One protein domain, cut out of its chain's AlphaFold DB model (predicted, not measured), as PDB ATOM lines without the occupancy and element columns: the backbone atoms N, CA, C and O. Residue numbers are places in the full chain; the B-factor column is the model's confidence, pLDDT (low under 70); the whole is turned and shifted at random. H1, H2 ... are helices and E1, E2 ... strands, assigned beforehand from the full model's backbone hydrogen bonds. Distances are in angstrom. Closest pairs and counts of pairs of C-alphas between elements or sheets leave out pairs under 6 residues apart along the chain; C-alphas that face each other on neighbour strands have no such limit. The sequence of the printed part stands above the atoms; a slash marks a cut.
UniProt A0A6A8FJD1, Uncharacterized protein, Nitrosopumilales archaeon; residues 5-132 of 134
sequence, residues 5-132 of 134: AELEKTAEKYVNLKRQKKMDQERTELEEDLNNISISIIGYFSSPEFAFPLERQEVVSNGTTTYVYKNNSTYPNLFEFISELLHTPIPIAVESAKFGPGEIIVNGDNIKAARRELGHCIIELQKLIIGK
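What this domain is: This is residues 5 to 132 of the 134 residues of an uncharacterized protein of Nitrosopumilales archaeon (UniProt A0A6A8FJD1). A five-stranded antiparallel sheet, E1 to E5, has the long helix H4 across one face, and a helical hairpin, H1 and H2, extends from the other end of the domain to make a rod. H3 sits near the middle, between the hairpin and the sheet, and the hairpin's tip, residues 22 to 29, sticks out free. The printed part has 128 residues with four named helices and five named strands, in the order H1 H2 E1 E2 H3 E3 E4 E5 H4; the class is mixed, helices and strands. The sheet's order is E1 E2 E5 E4 E3. The whole is compact, with a radius of gyration of the C-alphas of 15.8 A, and spans 53 by 26 by 23 A.

Where its parts are: In the sheet, E1 is residues 54 to 61, 17.5 A long, and bends by 74 degrees at residue 57; E2 is 64 to 69, E5 103 to 107, E4 97 to 99 and E3 92 to 94. H4, residues 111 to 130, measures 28.1 A and ends at C-alpha 130 (200.704, 246.617, 177.704). H3 is residues 76 to 86, 15.3 A. H1, residues 5 to 23, measures 27.7 A from C-alpha 5 (191.313, 261.269, 188.420); H2, residues 28 to 45, measures 26.1 A.

How they stand to each other: E1 and E2 form a hairpin, with N 59 and O 66 at 3.0 A. E2 and E5 are antiparallel, with N 67 and O 104 at 2.8 A. E3, E4 and E5 form a meander, each strand the antiparallel neighbour of the one before, with N 92 and O 99 at 2.9 A and N 98 and O 105 at 2.8 A. H4 on one face makes two layers, a helix layer and a sheet layer, at a height over the sheet of 9.1 A; on the local plane it runs across the strands, only just, at 61 degrees to E3. H3 only grazes the sheet, with its residues 79 to 86. H3 touches H4 at a steep tilt of 62 degrees, closest C-alphas Leu 86 and Ile 129, 7.0 A. H1 touches H3 with residues 7 to 15 alone, closest C-alphas Ala 11 and Leu 78, 5.1 A. H1 and H2 are a hairpin at a shallow tilt of 28 degrees, opposite ways, closest C-alphas Tyr 14 and Leu 34, 6.0 A. H2 touches H4 with residues 42 to 45 alone, closest C-alphas Phe 45 and Gln 126, 5.8 A. H1 and H4 are apart. Every O i to N i+4 pair is within hydrogen-bond range in H2, H3 and H4, and 14 of 15 are in H1.

The domain as a whole: The C-alphas farthest apart, of Glu 26 and Asn 110, are 52.9 A apart. The printed part has no cut and no long link. The mean pLDDT of the printed part is 92.7; residues 24 to 27 are under 70.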
ATOM      1  N   ALA A   5     191.268 260.980 186.985       92.06
ATOM      2  CA  ALA A   5     191.313 261.269 188.420       92.06
ATOM      3  C   ALA A   5     191.231 260.007 189.306       92.06
ATOM      4  O   ALA A   5     191.851 259.950 190.363       92.06
ATOM      5  N   GLU A   6     190.464 258.994 188.901       93.31
ATOM      6  CA  GLU A   6     190.408 257.701 189.598       93.31
ATOM      7  C   GLU A   6     191.669 256.883 189.326       93.31
ATOM      8  O   GLU A   6     192.181 256.223 190.230       93.31
ATOM      9  N   LEU A   7     192.200 256.971 188.103       94.38
ATOM     10  CA  LEU A   7     193.462 256.340 187.729       94.38
ATOM     11  C   LEU A   7     194.630 256.889 188.560       94.38
ATOM     12  O   LEU A   7     195.422 256.113 189.084       94.38
ATOM     13  N   GLU A   8     194.685 258.206 188.755       96.94
ATOM     14  CA  GLU A   8     195.671 258.863 189.617       96.94
ATOM     15  C   GLU A   8     195.574 258.392 191.069       96.94
ATOM     16  O   GLU A   8     196.586 258.032 191.660       96.94
ATOM     17  N   LYS A   9     194.362 258.307 191.631       96.81
ATOM     18  CA  LYS A   9     194.148 257.760 192.986       96.81
ATOM     19  C   LYS A   9     194.555 256.290 193.093       96.81
ATOM     20  O   LYS A   9     195.061 255.842 194.119       96.81
ATOM     21  N   THR A  10     194.325 255.526 192.031       96.44
ATOM     22  CA  THR A  10     194.720 254.116 191.957       96.44
ATOM     23  C   THR A  10     196.245 253.988 191.939       96.44
ATOM     24  O   THR A  10     196.803 253.177 192.679       96.44
ATOM     25  N   ALA A  11     196.931 254.844 191.178       97.19
ATOM     26  CA  ALA A  11     198.386 254.922 191.162       97.19
ATOM     27  C   ALA A  11     198.963 255.434 192.496       97.19
ATOM     28  O   ALA A  11     199.956 254.900 192.981       97.19
ATOM     29  N   GLU A  12     198.309 256.392 193.155       97.50
ATOM     30  CA  GLU A  12     198.673 256.844 194.503       97.50
ATOM     31  C   GLU A  12     198.623 255.685 195.511       97.50
ATOM     32  O   GLU A  12     199.555 255.497 196.299       97.50
ATOM     33  N   LYS A  13     197.576 254.847 195.452       96.31
ATOM     34  CA  LYS A  13     197.486 253.632 196.276       96.31
ATOM     35  C   LYS A  13     198.672 252.698 196.017       96.31
ATOM     36  O   LYS A  13     199.257 252.208 196.980       96.31
ATOM     37  N   TYR A  14     199.053 252.484 194.754       95.62
ATOM     38  CA  TYR A  14     200.228 251.679 194.400       95.62
ATOM     39  C   TYR A  14     201.511 252.235 195.027       95.62
ATOM     40  O   TYR A  14     202.223 251.514 195.726       95.62
ATOM     41  N   VAL A  15     201.785 253.528 194.825       93.69
ATOM     42  CA  VAL A  15     202.997 254.192 195.330       93.69
ATOM     43  C   VAL A  15     203.076 254.090 196.857       93.69
ATOM     44  O   VAL A  15     204.123 253.738 197.408       93.69
ATOM     45  N   ASN A  16     201.961 254.323 197.551       93.12
ATOM     46  CA  ASN A  16     201.892 254.229 199.008       93.12
ATOM     47  C   ASN A  16     202.103 252.795 199.517       93.12
ATOM     48  O   ASN A  16     202.915 252.591 200.421       93.12
ATOM     49  N   LEU A  17     201.445 251.795 198.918       91.88
ATOM     50  CA  LEU A  17     201.649 250.386 199.280       91.88
ATOM     51  C   LEU A  17     203.086 249.935 199.014       91.88
ATOM     52  O   LEU A  17     203.677 249.223 199.824       91.88
ATOM     53  N   LYS A  18     203.697 250.396 197.921       89.25
ATOM     54  CA  LYS A  18     205.091 250.073 197.618       89.25
ATOM     55  C   LYS A  18     206.054 250.681 198.639       89.25
ATOM     56  O   LYS A  18     207.020 250.027 199.032       89.25
ATOM     57  N   ARG A  19     205.800 251.914 199.094       87.56
ATOM     58  CA  ARG A  19     206.572 252.546 200.180       87.56
ATOM     59  C   ARG A  19     206.438 251.758 201.485       87.56
ATOM     60  O   ARG A  19     207.456 251.518 202.123       87.56
ATOM     61  N   GLN A  20     205.237 251.284 201.820       85.50
ATOM     62  CA  GLN A  20     205.005 250.415 202.983       85.50
ATOM     63  C   GLN A  20     205.757 249.080 202.861       85.50
ATOM     64  O   GLN A  20     206.490 248.710 203.772       85.50
ATOM     65  N   LYS A  21     205.688 248.402 201.706       81.12
ATOM     66  CA  LYS A  21     206.427 247.147 201.456       81.12
ATOM     67  C   LYS A  21     207.947 247.309 201.601       81.12
ATOM     68  O   LYS A  21     208.626 246.392 202.038       81.12
ATOM     69  N   LYS A  22     208.516 248.467 201.247       77.31
ATOM     70  CA  LYS A  22     209.956 248.723 201.462       77.31
ATOM     71  C   LYS A  22     210.340 248.789 202.945       77.31
ATOM     72  O   LYS A  22     211.512 248.604 203.255       77.31
ATOM     73  N   MET A  23     209.389 249.089 203.829       76.00
ATOM     74  CA  MET A  23     209.607 249.178 205.274       76.00
ATOM     75  C   MET A  23     209.408 247.825 205.973       76.00
ATOM     76  O   MET A  23     210.107 247.558 206.946       76.00
ATOM     77  N   ASP A  24     208.547 246.957 205.429       67.38
ATOM     78  CA  ASP A  24     208.187 245.655 206.003       67.38
ATOM     79  C   ASP A  24     208.508 244.504 205.024       67.38
ATOM     80  O   ASP A  24     207.865 244.353 203.986       67.38
ATOM     81  N   GLN A  25     209.506 243.670 205.343       59.62
ATOM     82  CA  GLN A  25     210.121 242.718 204.397       59.62
ATOM     83  C   GLN A  25     209.268 241.497 203.986       59.62
ATOM     84  O   GLN A  25     209.646 240.813 203.038       59.62
ATOM     85  N   GLU A  26     208.130 241.201 204.627       61.16
ATOM     86  CA  GLU A  26     207.448 239.901 204.460       61.16
ATOM     87  C   GLU A  26     205.910 239.993 204.472       61.16
ATOM     88  O   GLU A  26     205.262 239.631 205.454       61.16
ATOM     89  N   ARG A  27     205.282 240.435 203.371       69.12
ATOM     90  CA  ARG A  27     203.831 240.235 203.165       69.12
ATOM     91  C   ARG A  27     203.483 239.902 201.717       69.12
ATOM     92  O   ARG A  27     203.437 240.789 200.867       69.12
ATOM     93  N   THR A  28     203.149 238.637 201.474       73.25
ATOM     94  CA  THR A  28     202.592 238.134 200.204       73.25
ATOM     95  C   THR A  28     201.308 238.877 199.805       73.25
ATOM     96  O   THR A  28     201.127 239.200 198.638       73.25
ATOM     97  N   GLU A  29     200.466 239.256 200.772       79.31
ATOM     98  CA  GLU A  29     199.221 240.012 200.531       79.31
ATOM     99  C   GLU A  29     199.472 241.397 199.902       79.31
ATOM    100  O   GLU A  29     198.737 241.822 199.013       79.31
ATOM    101  N   LEU A  30     200.550 242.093 200.301       83.88
ATOM    102  CA  LEU A  30     200.923 243.381 199.695       83.88
ATOM    103  C   LEU A  30     201.348 243.211 198.233       83.88
ATOM    104  O   LEU A  30     201.144 244.106 197.417       83.88
ATOM    105  N   GLU A  31     201.972 242.083 197.905       85.88
ATOM    106  CA  GLU A  31     202.408 241.768 196.546       85.88
ATOM    107  C   GLU A  31     201.219 241.485 195.629       85.88
ATOM    108  O   GLU A  31     201.171 242.010 194.517       85.88
ATOM    109  N   GLU A  32     200.224 240.743 196.121       88.69
ATOM    110  CA  GLU A  32     198.963 240.522 195.410       88.69
ATOM    111  C   GLU A  32     198.211 241.836 195.167       88.69
ATOM    112  O   GLU A  32     197.779 242.098 194.043       88.69
ATOM    113  N   ASP A  33     198.117 242.710 196.171       91.00
ATOM    114  CA  ASP A  33     197.485 244.025 196.026       91.00
ATOM    115  C   ASP A  33     198.206 244.914 195.003       91.00
ATOM    116  O   ASP A  33     197.562 245.533 194.149       91.00
ATOM    117  N   LEU A  34     199.541 244.967 195.047       92.56
ATOM    118  CA  LEU A  34     200.348 245.705 194.071       92.56
ATOM    119  C   LEU A  34     200.155 245.154 192.654       92.56
ATOM    120  O   LEU A  34     200.027 245.936 191.706       92.56
ATOM    121  N   ASN A  35     200.090 243.829 192.502       92.50
ATOM    122  CA  ASN A  35     199.849 243.185 191.217       92.50
ATOM    123  C   ASN A  35     198.445 243.510 190.680       92.50
ATOM    124  O   ASN A  35     198.297 243.942 189.538       92.50
ATOM    125  N   ASN A  36     197.416 243.409 191.524       93.75
ATOM    126  CA  ASN A  36     196.037 243.738 191.162       93.75
ATOM    127  C   ASN A  36     195.892 245.200 190.718       93.75
ATOM    128  O   ASN A  36     195.242 245.488 189.709       93.75
ATOM    129  N   ILE A  37     196.534 246.128 191.434       94.75
ATOM    130  CA  ILE A  37     196.551 247.541 191.046       94.75
ATOM    131  C   ILE A  37     197.287 247.729 189.714       94.75
ATOM    132  O   ILE A  37     196.782 248.427 188.835       94.75
ATOM    133  N   SER A  38     198.433 247.069 189.525       94.88
ATOM    134  CA  SER A  38     199.199 247.140 188.273       94.88
ATOM    135  C   SER A  38     198.377 246.652 187.081       94.88
ATOM    136  O   SER A  38     198.289 247.343 186.068       94.88
ATOM    137  N   ILE A  39     197.699 245.508 187.222       94.56
ATOM    138  CA  ILE A  39     196.794 244.955 186.207       94.56
ATOM    139  C   ILE A  39     195.658 245.936 185.903       94.56
ATOM    140  O   ILE A  39     195.311 246.118 184.735       94.56
ATOM    141  N   SER A  40     195.092 246.588 186.922       94.00
ATOM    142  CA  SER A  40     194.030 247.581 186.744       94.00
ATOM    143  C   SER A  40     194.507 248.802 185.949       94.00
ATOM    144  O   SER A  40     193.858 249.180 184.970       94.00
ATOM    145  N   ILE A  41     195.664 249.374 186.304       94.81
ATOM    146  CA  ILE A  41     196.239 250.528 185.599       94.81
ATOM    147  C   ILE A  41     196.591 250.145 184.154       94.81
ATOM    148  O   ILE A  41     196.163 250.823 183.222       94.81
ATOM    149  N   ILE A  42     197.295 249.029 183.933       95.31
ATOM    150  CA  ILE A  42     197.643 248.543 182.584       95.31
ATOM    151  C   ILE A  42     196.380 248.236 181.766       95.31
ATOM    152  O   ILE A  42     196.315 248.532 180.570       95.31
ATOM    153  N   GLY A  43     195.344 247.683 182.400       93.38
ATOM    154  CA  GLY A  43     194.046 247.434 181.777       93.38
ATOM    155  C   GLY A  43     193.385 248.717 181.272       93.38
ATOM    156  O   GLY A  43     192.809 248.714 180.187       93.38
ATOM    157  N   TYR A  44     193.543 249.833 181.989       92.25
ATOM    158  CA  TYR A  44     193.080 251.140 181.526       92.25
ATOM    159  C   TYR A  44     193.812 251.600 180.256       92.25
ATOM    160  O   TYR A  44     193.170 252.000 179.286       92.25
ATOM    161  N   PHE A  45     195.144 251.475 180.221       92.19
ATOM    162  CA  PHE A  45     195.946 251.767 179.021       92.19
ATOM    163  C   PHE A  45     195.651 250.822 177.854       92.19
ATOM    164  O   PHE A  45     195.893 251.180 176.708       92.19
ATOM    165  N   SER A  46     195.104 249.638 178.124       89.50
ATOM    166  CA  SER A  46     194.697 248.674 177.097       89.50
ATOM    167  C   SER A  46     193.373 249.041 176.417       89.50
ATOM    168  O   SER A  46     192.981 248.382 175.456       89.50
ATOM    169  N   SER A  47     192.658 250.058 176.913       89.69
ATOM    170  CA  SER A  47     191.390 250.486 176.325       89.69
ATOM    171  C   SER A  47     191.603 251.071 174.921       89.69
ATOM    172  O   SER A  47     192.433 251.968 174.757       89.69
ATOM    173  N   PRO A  48     190.819 250.652 173.909       86.00
ATOM    174  CA  PRO A  48     190.854 251.269 172.581       86.00
ATOM    175  C   PRO A  48     190.356 252.723 172.595       86.00
ATOM    176  O   PRO A  48     190.654 253.484 171.681       86.00
ATOM    177  N   GLU A  49     189.614 253.119 173.633       86.81
ATOM    178  CA  GLU A  49     189.129 254.490 173.840       86.81
ATOM    179  C   GLU A  49     190.062 255.318 174.736       86.81
ATOM    180  O   GLU A  49     189.700 256.415 175.166       86.81
ATOM    181  N   PHE A  50     191.247 254.799 175.071       89.94
ATOM    182  CA  PHE A  50     192.205 255.527 175.890       89.94
ATOM    183  C   PHE A  50     192.588 256.853 175.223       89.94
ATOM    184  O   PHE A  50     193.047 256.900 174.082       89.94
ATOM    185  N   ALA A  51     192.438 257.938 175.973       91.50
ATOM    186  CA  ALA A  51     192.886 259.256 175.568       91.50
ATOM    187  C   ALA A  51     193.265 260.062 176.805       91.50
ATOM    188  O   ALA A  51     192.540 260.062 177.802       91.50
ATOM    189  N   PHE A  52     194.372 260.798 176.724       94.94
ATOM    190  CA  PHE A  52     194.714 261.757 177.764       94.94
ATOM    191  C   PHE A  52     193.649 262.865 177.847       94.94
ATOM    192  O   PHE A  52     193.154 263.334 176.814       94.94
ATOM    193  N   PRO A  53     193.292 263.328 179.057       95.00
ATOM    194  CA  PRO A  53     192.282 264.355 179.253       95.00
ATOM    195  C   PRO A  53     192.907 265.725 178.989       95.00
ATOM    196  O   PRO A  53     193.185 266.470 179.919       95.00
ATOM    197  N   LEU A  54     193.160 266.048 177.725       95.00
ATOM    198  CA  LEU A  54     193.840 267.280 177.325       95.00
ATOM    199  C   LEU A  54     192.859 268.438 177.137       95.00
ATOM    200  O   LEU A  54     191.703 268.241 176.733       95.00
ATOM    201  N   GLU A  55     193.326 269.648 177.429       93.69
ATOM    202  CA  GLU A  55     192.639 270.877 177.057       93.69
ATOM    203  C   GLU A  55     192.526 271.005 175.535       93.69
ATOM    204  O   GLU A  55     193.299 270.435 174.765       93.69
ATOM    205  N   ARG A  56     191.532 271.774 175.077       86.69
ATOM    206  CA  ARG A  56     191.400 272.066 173.637       86.69
ATOM    207  C   ARG A  56     192.482 273.017 173.140       86.69
ATOM    208  O   ARG A  56     192.754 273.025 171.941       86.69
ATOM    209  N   GLN A  57     193.002 273.853 174.036       86.56
ATOM    210  CA  GLN A  57     194.012 274.845 173.720       86.56
ATOM    211  C   GLN A  57     195.401 274.238 173.885       86.56
ATOM    212  O   GLN A  57     195.708 273.597 174.885       86.56
ATOM    213  N   GLU A  58     196.225 274.469 172.877       89.06
ATOM    214  CA  GLU A  58     197.588 273.970 172.760       89.06
ATOM    215  C   GLU A  58     198.506 275.188 172.672       89.06
ATOM    216  O   GLU A  58     198.122 276.214 172.096       89.06
ATOM    217  N   VAL A  59     199.705 275.093 173.237       91.81
ATOM    218  CA  VAL A  59     200.681 276.187 173.208       91.81
ATOM    219  C   VAL A  59     201.815 275.802 172.276       91.81
ATOM    220  O   VAL A  59     202.533 274.843 172.537       91.81
ATOM    221  N   VAL A  60     201.991 276.557 171.193       93.25
ATOM    222  CA  VAL A  60     203.136 276.394 170.292       93.25
ATOM    223  C   VAL A  60     204.232 277.362 170.705       93.25
ATOM    224  O   VAL A  60     204.006 278.569 170.777       93.25
ATOM    225  N   SER A  61     205.426 276.840 170.966       91.94
ATOM    226  CA  SER A  61     206.595 277.647 171.301       91.94
ATOM    227  C   SER A  61     207.881 276.910 170.947       91.94
ATOM    228  O   SER A  61     207.993 275.704 171.161       91.94
ATOM    229  N   ASN A  62     208.863 277.640 170.410       89.06
ATOM    230  CA  ASN A  62     210.225 277.151 170.158       89.06
ATOM    231  C   ASN A  62     210.297 275.793 169.432       89.06
ATOM    232  O   ASN A  62     211.064 274.915 169.820       89.06
ATOM    233  N   GLY A  63     209.488 275.606 168.384       91.62
ATOM    234  CA  GLY A  63     209.488 274.364 167.602       91.62
ATOM    235  C   GLY A  63     208.814 273.176 168.296       91.62
ATOM    236  O   GLY A  63     208.997 272.043 167.861       91.62
ATOM    237  N   THR A  64     208.050 273.410 169.364       95.38
ATOM    238  CA  THR A  64     207.294 272.383 170.091       95.38
ATOM    239  C   THR A  64     205.842 272.800 170.289       95.38
ATOM    240  O   THR A  64     205.526 273.992 170.323       95.38
ATOM    241  N   THR A  65     204.970 271.809 170.432       96.94
ATOM    242  CA  THR A  65     203.567 271.979 170.805       96.94
ATOM    243  C   THR A  65     203.343 271.334 172.168       96.94
ATOM    244  O   THR A  65     203.578 270.138 172.347       96.94
ATOM    245  N   THR A  66     202.880 272.130 173.123       97.00
ATOM    246  CA  THR A  66     202.567 271.714 174.490       97.00
ATOM    247  C   THR A  66     201.064 271.516 174.655       97.00
ATOM    248  O   THR A  66     200.261 272.393 174.322       97.00
ATOM    249  N   TYR A  67     200.697 270.376 175.229       96.62
ATOM    250  CA  TYR A  67     199.341 269.987 175.585       96.62
ATOM    251  C   TYR A  67     199.219 269.913 177.107       96.62
ATOM    252  O   TYR A  67     199.932 269.145 177.750       96.62
ATOM    253  N   VAL A  68     198.292 270.677 177.683       96.06
ATOM    254  CA  VAL A  68     198.039 270.695 179.133       96.06
ATOM    255  C   VAL A  68     196.812 269.843 179.452       96.06
ATOM    256  O   VAL A  68     195.884 269.739 178.645       96.06
ATOM    257  N   TYR A  69     196.796 269.213 180.624       96.38
ATOM    258  CA  TYR A  69     195.639 268.451 181.089       96.38
ATOM    259  C   TYR A  69     194.468 269.350 181.499       96.38
ATOM    260  O   TYR A  69     194.643 270.472 181.975       96.38
ATOM    261  N   LYS A  70     193.251 268.820 181.362       95.25
ATOM    262  CA  LYS A  70     192.008 269.524 181.679       95.25
ATOM    263  C   LYS A  70     191.993 270.048 183.108       95.25
ATOM    264  O   LYS A  70     192.373 269.338 184.043       95.25
ATOM    265  N   ASN A  71     191.465 271.257 183.278       93.19
ATOM    266  CA  ASN A  71     191.321 271.931 184.572       93.19
ATOM    267  C   ASN A  71     192.653 272.105 185.327       93.19
ATOM    268  O   ASN A  71     192.650 272.128 186.557       93.19
ATOM    269  N   ASN A  72     193.785 272.180 184.615       90.31
ATOM    270  CA  ASN A  72     195.133 272.209 185.201       90.31
ATOM    271  C   ASN A  72     195.414 271.021 186.141       90.31
ATOM    272  O   ASN A  72     196.149 271.150 187.120       90.31
ATOM    273  N   SER A  73     194.797 269.867 185.870       94.88
ATOM    274  CA  SER A  73     195.053 268.645 186.632       94.88
ATOM    275  C   SER A  73     196.497 268.181 186.432       94.88
ATOM    276  O   SER A  73     197.087 268.402 185.377       94.88
ATOM    277  N   THR A  74     197.046 267.477 187.419       96.81
ATOM    278  CA  THR A  74     198.347 266.811 187.301       96.81
ATOM    279  C   THR A  74     198.242 265.356 187.728       96.81
ATOM    280  O   THR A  74     197.437 265.041 188.604       96.81
ATOM    281  N   TYR A  75     199.088 264.496 187.166       97.56
ATOM    282  CA  TYR A  75     199.059 263.049 187.395       97.56
ATOM    283  C   TYR A  75     200.402 262.482 187.904       97.56
ATOM    284  O   TYR A  75     200.972 261.584 187.283       97.56
ATOM    285  N   PRO A  76     200.993 263.038 188.981       98.00
ATOM    286  CA  PRO A  76     202.325 262.648 189.444       98.00
ATOM    287  C   PRO A  76     202.437 261.165 189.812       98.00
ATOM    288  O   PRO A  76     203.424 260.540 189.429       98.00
ATOM    289  N   ASN A  77     201.446 260.585 190.497       98.25
ATOM    290  CA  ASN A  77     201.523 259.190 190.930       98.25
ATOM    291  C   ASN A  77     201.372 258.236 189.745       98.25
ATOM    292  O   ASN A  77     202.062 257.219 189.683       98.25
ATOM    293  N   LEU A  78     200.514 258.573 188.777       97.69
ATOM    294  CA  LEU A  78     200.407 257.815 187.536       97.69
ATOM    295  C   LEU A  78     201.739 257.799 186.785       97.69
ATOM    296  O   LEU A  78     202.180 256.743 186.338       97.69
ATOM    297  N   PHE A  79     202.407 258.946 186.671       97.88
ATOM    298  CA  PHE A  79     203.704 259.005 186.005       97.88
ATOM    299  C   PHE A  79     204.828 258.344 186.813       97.88
ATOM    300  O   PHE A  79     205.697 257.738 186.193       97.88
ATOM    301  N   GLU A  80     204.797 258.375 188.151       97.75
ATOM    302  CA  GLU A  80     205.696 257.580 189.011       97.75
ATOM    303  C   GLU A  80     205.506 256.078 188.752       97.75
ATOM    304  O   GLU A  80     206.482 255.369 188.510       97.75
ATOM    305  N   PHE A  81     204.254 255.610 188.686       97.06
ATOM    306  CA  PHE A  81     203.934 254.225 188.338       97.06
ATOM    307  C   PHE A  81     204.460 253.836 186.950       97.06
ATOM    308  O   PHE A  81     205.146 252.826 186.818       97.06
ATOM    309  N   ILE A  82     204.170 254.620 185.904       97.12
ATOM    310  CA  ILE A  82     204.581 254.263 184.534       97.12
ATOM    311  C   ILE A  82     206.109 254.346 184.386       97.12
ATOM    312  O   ILE A  82     206.714 253.475 183.764       97.12
ATOM    313  N   SER A  83     206.741 255.364 184.976       97.12
ATOM    314  CA  SER A  83     208.202 255.513 185.029       97.12
ATOM    315  C   SER A  83     208.860 254.268 185.614       97.12
ATOM    316  O   SER A  83     209.805 253.726 185.038       97.12
ATOM    317  N   GLU A  84     208.309 253.770 186.716       95.50
ATOM    318  CA  GLU A  84     208.770 252.556 187.364       95.50
ATOM    319  C   GLU A  84     208.524 251.306 186.509       95.50
ATOM    320  O   GLU A  84     209.446 250.512 186.323       95.50
ATOM    321  N   LEU A  85     207.315 251.157 185.958       95.75
ATOM    322  CA  LEU A  85     206.907 250.025 185.122       95.75
ATOM    323  C   LEU A  85     207.782 249.886 183.865       95.75
ATOM    324  O   LEU A  85     208.131 248.780 183.445       95.75
ATOM    325  N   LEU A  86     208.131 251.016 183.247       96.38
ATOM    326  CA  LEU A  86     208.940 251.069 182.030       96.38
ATOM    327  C   LEU A  86     210.444 251.200 182.307       96.38
ATOM    328  O   LEU A  86     211.230 251.089 181.370       96.38
ATOM    329  N   HIS A  87     210.849 251.423 183.560       96.06
ATOM    330  CA  HIS A  87     212.220 251.774 183.948       96.06
ATOM    331  C   HIS A  87     212.773 252.988 183.181       96.06
ATOM    332  O   HIS A  87     213.909 252.987 182.706       96.06
ATOM    333  N   THR A  88     211.960 254.038 183.055       96.25
ATOM    334  CA  THR A  88     212.314 255.282 182.349       96.25
ATOM    335  C   THR A  88     212.141 256.486 183.269       96.25
ATOM    336  O   THR A  88     211.298 256.435 184.158       96.25
ATOM    337  N   PRO A  89     212.916 257.573 183.113       97.31
ATOM    338  CA  PRO A  89     212.707 258.786 183.901       97.31
ATOM    339  C   PRO A  89     211.394 259.493 183.528       97.31
ATOM    340  O   PRO A  89     210.838 259.276 182.453       97.31
ATOM    341  N   ILE A  90     210.931 260.387 184.404       97.56
ATOM    342  CA  ILE A  90     209.862 261.351 184.106       97.56
ATOM    343  C   ILE A  90     210.517 262.651 183.597       97.56
ATOM    344  O   ILE A  90     211.451 263.132 184.244       97.56
ATOM    345  N   PRO A  91     210.040 263.260 182.495       97.88
ATOM    346  CA  PRO A  91     208.942 262.808 181.642       97.88
ATOM    347  C   PRO A  91     209.326 261.586 180.804       97.88
ATOM    348  O   PRO A  91     210.472 261.441 180.380       97.88
ATOM    349  N   ILE A  92     208.337 260.745 180.517       98.19
ATOM    350  CA  ILE A  92     208.516 259.533 179.719       98.19
ATOM    351  C   ILE A  92     208.650 259.956 178.261       98.19
ATOM    352  O   ILE A  92     207.717 260.511 177.681       98.19
ATOM    353  N   ALA A  93     209.823 259.726 177.678       97.81
ATOM    354  CA  ALA A  93     210.082 260.021 176.276       97.81
ATOM    355  C   ALA A  93     209.640 258.843 175.401       97.81
ATOM    356  O   ALA A  93     210.136 257.727 175.565       97.81
ATOM    357  N   VAL A  94     208.735 259.103 174.460       97.38
ATOM    358  CA  VAL A  94     208.316 258.148 173.429       97.38
ATOM    359  C   VAL A  94     208.362 258.878 172.098       97.38
ATOM    360  O   VAL A  94     207.610 259.824 171.879       97.38
ATOM    361  N   GLU A  95     209.282 258.451 171.236       95.50
ATOM    362  CA  GLU A  95     209.524 259.058 169.925       95.50
ATOM    363  C   GLU A  95     209.742 260.582 170.017       95.50
ATOM    364  O   GLU A  95     210.712 261.044 170.622       95.50
ATOM    365  N   SER A  96     208.857 261.370 169.408       95.25
ATOM    366  CA  SER A  96     208.916 262.829 169.352       95.25
ATOM    367  C   SER A  96     208.177 263.515 170.511       95.25
ATOM    368  O   SER A  96     208.152 264.749 170.565       95.25
ATOM    369  N   ALA A  97     207.607 262.742 171.443       97.88
ATOM    370  CA  ALA A  97     206.811 263.234 172.557       97.88
ATOM    371  C   ALA A  97     207.455 262.962 173.926       97.88
ATOM    372  O   ALA A  97     208.115 261.947 174.163       97.88
ATOM    373  N   LYS A  98     207.217 263.878 174.865       98.19
ATOM    374  CA  LYS A  98     207.556 263.751 176.284       98.19
ATOM    375  C   LYS A  98     206.274 263.828 177.096       98.19
ATOM    376  O   LYS A  98     205.612 264.864 177.101       98.19
ATOM    377  N   PHE A  99     205.945 262.748 177.790       98.38
ATOM    378  CA  PHE A  99     204.758 262.638 178.627       98.38
ATOM    379  C   PHE A  99     205.141 262.944 180.077       98.38
ATOM    380  O   PHE A  99     205.879 262.180 180.704       98.38
ATOM    381  N   GLY A 100     204.686 264.082 180.594       98.12
ATOM    382  CA  GLY A 100     204.943 264.519 181.961       98.12
ATOM    383  C   GLY A 100     203.664 264.628 182.790       98.12
ATOM    384  O   GLY A 100     202.565 264.641 182.248       98.12
ATOM    385  N   PRO A 101     203.784 264.766 184.119       97.75
ATOM    386  CA  PRO A 101     202.636 264.792 185.019       97.75
ATOM    387  C   PRO A 101     201.775 266.050 184.904       97.75
ATOM    388  O   PRO A 101     200.630 266.005 185.334       97.75
ATOM    389  N   GLY A 102     202.284 267.153 184.349       97.00
ATOM    390  CA  GLY A 102     201.505 268.381 184.127       97.00
ATOM    391  C   GLY A 102     201.179 268.670 182.662       97.00
ATOM    392  O   GLY A 102     200.211 269.369 182.373       97.00
ATOM    393  N   GLU A 103     201.967 268.128 181.736       97.00
ATOM    394  CA  GLU A 103     201.867 268.441 180.316       97.00
ATOM    395  C   GLU A 103     202.476 267.335 179.452       97.00
ATOM    396  O   GLU A 103     203.321 266.553 179.897       97.00
ATOM    397  N   ILE A 104     202.066 267.311 178.187       97.94
ATOM    398  CA  ILE A 104     202.685 266.514 177.132       97.94
ATOM    399  C   ILE A 104     203.289 267.476 176.118       97.94
ATOM    400  O   ILE A 104     202.605 268.371 175.626       97.94
ATOM    401  N   ILE A 105     204.561 267.286 175.788       97.69
ATOM    402  CA  ILE A 105     205.275 268.116 174.814       97.69
ATOM    403  C   ILE A 105     205.563 267.266 173.585       97.69
ATOM    404  O   ILE A 105     206.131 266.186 173.719       97.69
ATOM    405  N   VAL A 106     205.207 267.758 172.401       97.56
ATOM    406  CA  VAL A 106     205.483 267.108 171.114       97.56
ATOM    407  C   VAL A 106     206.376 268.012 170.276       97.56
ATOM    408  O   VAL A 106     206.132 269.217 170.177       97.56
ATOM    409  N   ASN A 107     207.410 267.445 169.661       93.62
ATOM    410  CA  ASN A 107     208.252 268.183 168.725       93.62
ATOM    411  C   ASN A 107     207.451 268.550 167.465       93.62
ATOM    412  O   ASN A 107     206.815 267.702 166.844       93.62
ATOM    413  N   GLY A 108     207.516 269.816 167.067       89.00
ATOM    414  CA  GLY A 108     206.776 270.377 165.942       89.00
ATOM    415  C   GLY A 108     205.967 271.607 166.348       89.00
ATOM    416  O   GLY A 108     205.352 271.652 167.409       89.00
ATOM    417  N   ASP A 109     205.952 272.606 165.475       84.81
ATOM    418  CA  ASP A 109     205.221 273.871 165.626       84.81
ATOM    419  C   ASP A 109     203.903 273.911 164.830       84.81
ATOM    420  O   ASP A 109     203.083 274.819 164.980       84.81
ATOM    421  N   ASN A 110     203.653 272.898 164.000       92.19
ATOM    422  CA  ASN A 110     202.389 272.728 163.302       92.19
ATOM    423  C   ASN A 110     201.415 271.898 164.143       92.19
ATOM    424  O   ASN A 110     201.485 270.670 164.145       92.19
ATOM    425  N   ILE A 111     200.436 272.566 164.757       90.75
ATOM    426  CA  ILE A 111     199.362 271.975 165.577       90.75
ATOM    427  C   ILE A 111     198.739 270.712 164.960       90.75
ATOM    428  O   ILE A 111     198.570 269.693 165.627       90.75
ATOM    429  N   LYS A 112     198.394 270.743 163.663       91.88
ATOM    430  CA  LYS A 112     197.741 269.595 163.010       91.88
ATOM    431  C   LYS A 112     198.688 268.406 162.880       91.88
ATOM    432  O   LYS A 112     198.241 267.267 162.997       91.88
ATOM    433  N   ALA A 113     199.962 268.662 162.592       93.50
ATOM    434  CA  ALA A 113     200.973 267.617 162.526       93.50
ATOM    435  C   ALA A 113     201.286 267.073 163.926       93.50
ATOM    436  O   ALA A 113     201.195 265.865 164.117       93.50
ATOM    437  N   ALA A 114     201.524 267.955 164.900       94.81
ATOM    438  CA  ALA A 114     201.792 267.606 166.292       94.81
ATOM    439  C   ALA A 114     200.655 266.782 166.914       94.81
ATOM    440  O   ALA A 114     200.912 265.814 167.615       94.81
ATOM    441  N   ARG A 115     199.390 267.080 166.589       94.25
ATOM    442  CA  ARG A 115     198.245 266.305 167.090       94.25
ATOM    443  C   ARG A 115     198.177 264.891 166.501       94.25
ATOM    444  O   ARG A 115     197.783 263.964 167.203       94.25
ATOM    445  N   ARG A 116     198.531 264.713 165.222       94.75
ATOM    446  CA  ARG A 116     198.631 263.367 164.621       94.75
ATOM    447  C   ARG A 116     199.777 262.584 165.244       94.75
ATOM    448  O   ARG A 116     199.591 261.431 165.608       94.75
ATOM    449  N   GLU A 117     200.913 263.249 165.394       96.44
ATOM    450  CA  GLU A 117     202.108 262.682 166.000       96.44
ATOM    451  C   GLU A 117     201.861 262.263 167.452       96.44
ATOM    452  O   GLU A 117     202.153 261.132 167.821       96.44
ATOM    453  N   LEU A 118     201.188 263.103 168.241       96.56
ATOM    454  CA  LEU A 118     200.741 262.757 169.586       96.56
ATOM    455  C   LEU A 118     199.920 261.462 169.599       96.56
ATOM    456  O   LEU A 118     200.116 260.621 170.469       96.56
ATOM    457  N   GLY A 119     199.012 261.289 168.633       95.56
ATOM    458  CA  GLY A 119     198.234 260.061 168.489       95.56
ATOM    459  C   GLY A 119     199.113 258.824 168.279       95.56
ATOM    460  O   GLY A 119     198.874 257.800 168.916       95.56
ATOM    461  N   HIS A 120     200.152 258.926 167.445       96.44
ATOM    462  CA  HIS A 120     201.123 257.845 167.250       96.44
ATOM    463  C   HIS A 120     201.912 257.556 168.532       96.44
ATOM    464  O   HIS A 120     201.938 256.411 168.981       96.44
ATOM    465  N   CYS A 121     202.456 258.585 169.186       97.25
ATOM    466  CA  CYS A 121     203.222 258.405 170.416       97.25
ATOM    467  C   CYS A 121     202.368 257.828 171.560       97.25
ATOM    468  O   CYS A 121     202.878 257.069 172.381       97.25
ATOM    469  N   ILE A 122     201.065 258.144 171.618       96.69
ATOM    470  CA  ILE A 122     200.124 257.524 172.566       96.69
ATOM    471  C   ILE A 122     199.995 256.023 172.292       96.69
ATOM    472  O   ILE A 122     200.080 255.235 173.231       96.69
ATOM    473  N   ILE A 123     199.826 255.621 171.030       96.25
ATOM    474  CA  ILE A 123     199.736 254.204 170.651       96.25
ATOM    475  C   ILE A 123     201.025 253.461 171.027       96.25
ATOM    476  O   ILE A 123     200.964 252.361 171.577       96.25
ATOM    477  N   GLU A 124     202.192 254.053 170.774       97.06
ATOM    478  CA  GLU A 124     203.471 253.451 171.162       97.06
ATOM    479  C   GLU A 124     203.627 253.357 172.684       97.06
ATOM    480  O   GLU A 124     204.002 252.302 173.201       97.06
ATOM    481  N   LEU A 125     203.241 254.397 173.431       97.38
ATOM    482  CA  LEU A 125     203.209 254.347 174.894       97.38
ATOM    483  C   LEU A 125     202.288 253.225 175.400       97.38
ATOM    484  O   LEU A 125     202.672 252.479 176.303       97.38
ATOM    485  N   GLN A 126     201.101 253.057 174.805       96.25
ATOM    486  CA  GLN A 126     200.193 251.957 175.140       96.25
ATOM    487  C   GLN A 126     200.856 250.599 174.893       96.25
ATOM    488  O   GLN A 126     200.827 249.752 175.781       96.25
ATOM    489  N   LYS A 127     201.501 250.386 173.739       96.31
ATOM    490  CA  LYS A 127     202.211 249.126 173.446       96.31
ATOM    491  C   LYS A 127     203.290 248.823 174.483       96.31
ATOM    492  O   LYS A 127     203.373 247.685 174.947       96.31
ATOM    493  N   LEU A 128     204.077 249.827 174.875       96.88
ATOM    494  CA  LEU A 128     205.111 249.683 175.902       96.88
ATOM    495  C   LEU A 128     204.512 249.266 177.252       96.88
ATOM    496  O   LEU A 128     205.007 248.328 177.869       96.88
ATOM    497  N   ILE A 129     203.434 249.924 177.690       96.25
ATOM    498  CA  ILE A 129     202.760 249.632 178.966       96.25
ATOM    499  C   ILE A 129     202.100 248.246 178.942       96.25
ATOM    500  O   ILE A 129     202.260 247.466 179.878       96.25
ATOM    501  N   ILE A 130     201.392 247.908 177.863       94.81
ATOM    502  CA  ILE A 130     200.704 246.617 177.704       94.81
ATOM    503  C   ILE A 130     201.713 245.468 177.651       94.81
ATOM    504  O   ILE A 130     201.463 244.406 178.218       94.81
ATOM    505  N   GLY A 131     202.881 245.683 177.038       94.06
ATOM    506  CA  GLY A 131     203.978 244.714 177.022       94.06
ATOM    507  C   GLY A 131     204.580 244.413 178.400       94.06
ATOM    508  O   GLY A 131     205.353 243.466 178.526       94.06
ATOM    509  N   LYS A 132     204.234 245.193 179.434       92.50
ATOM    510  CA  LYS A 132     204.617 244.958 180.835       92.50
ATOM    511  C   LYS A 132     203.521 244.298 181.663       92.50
ATOM    512  O   LYS A 132     203.674 244.199 182.878       92.50
TER     513      LYS A 132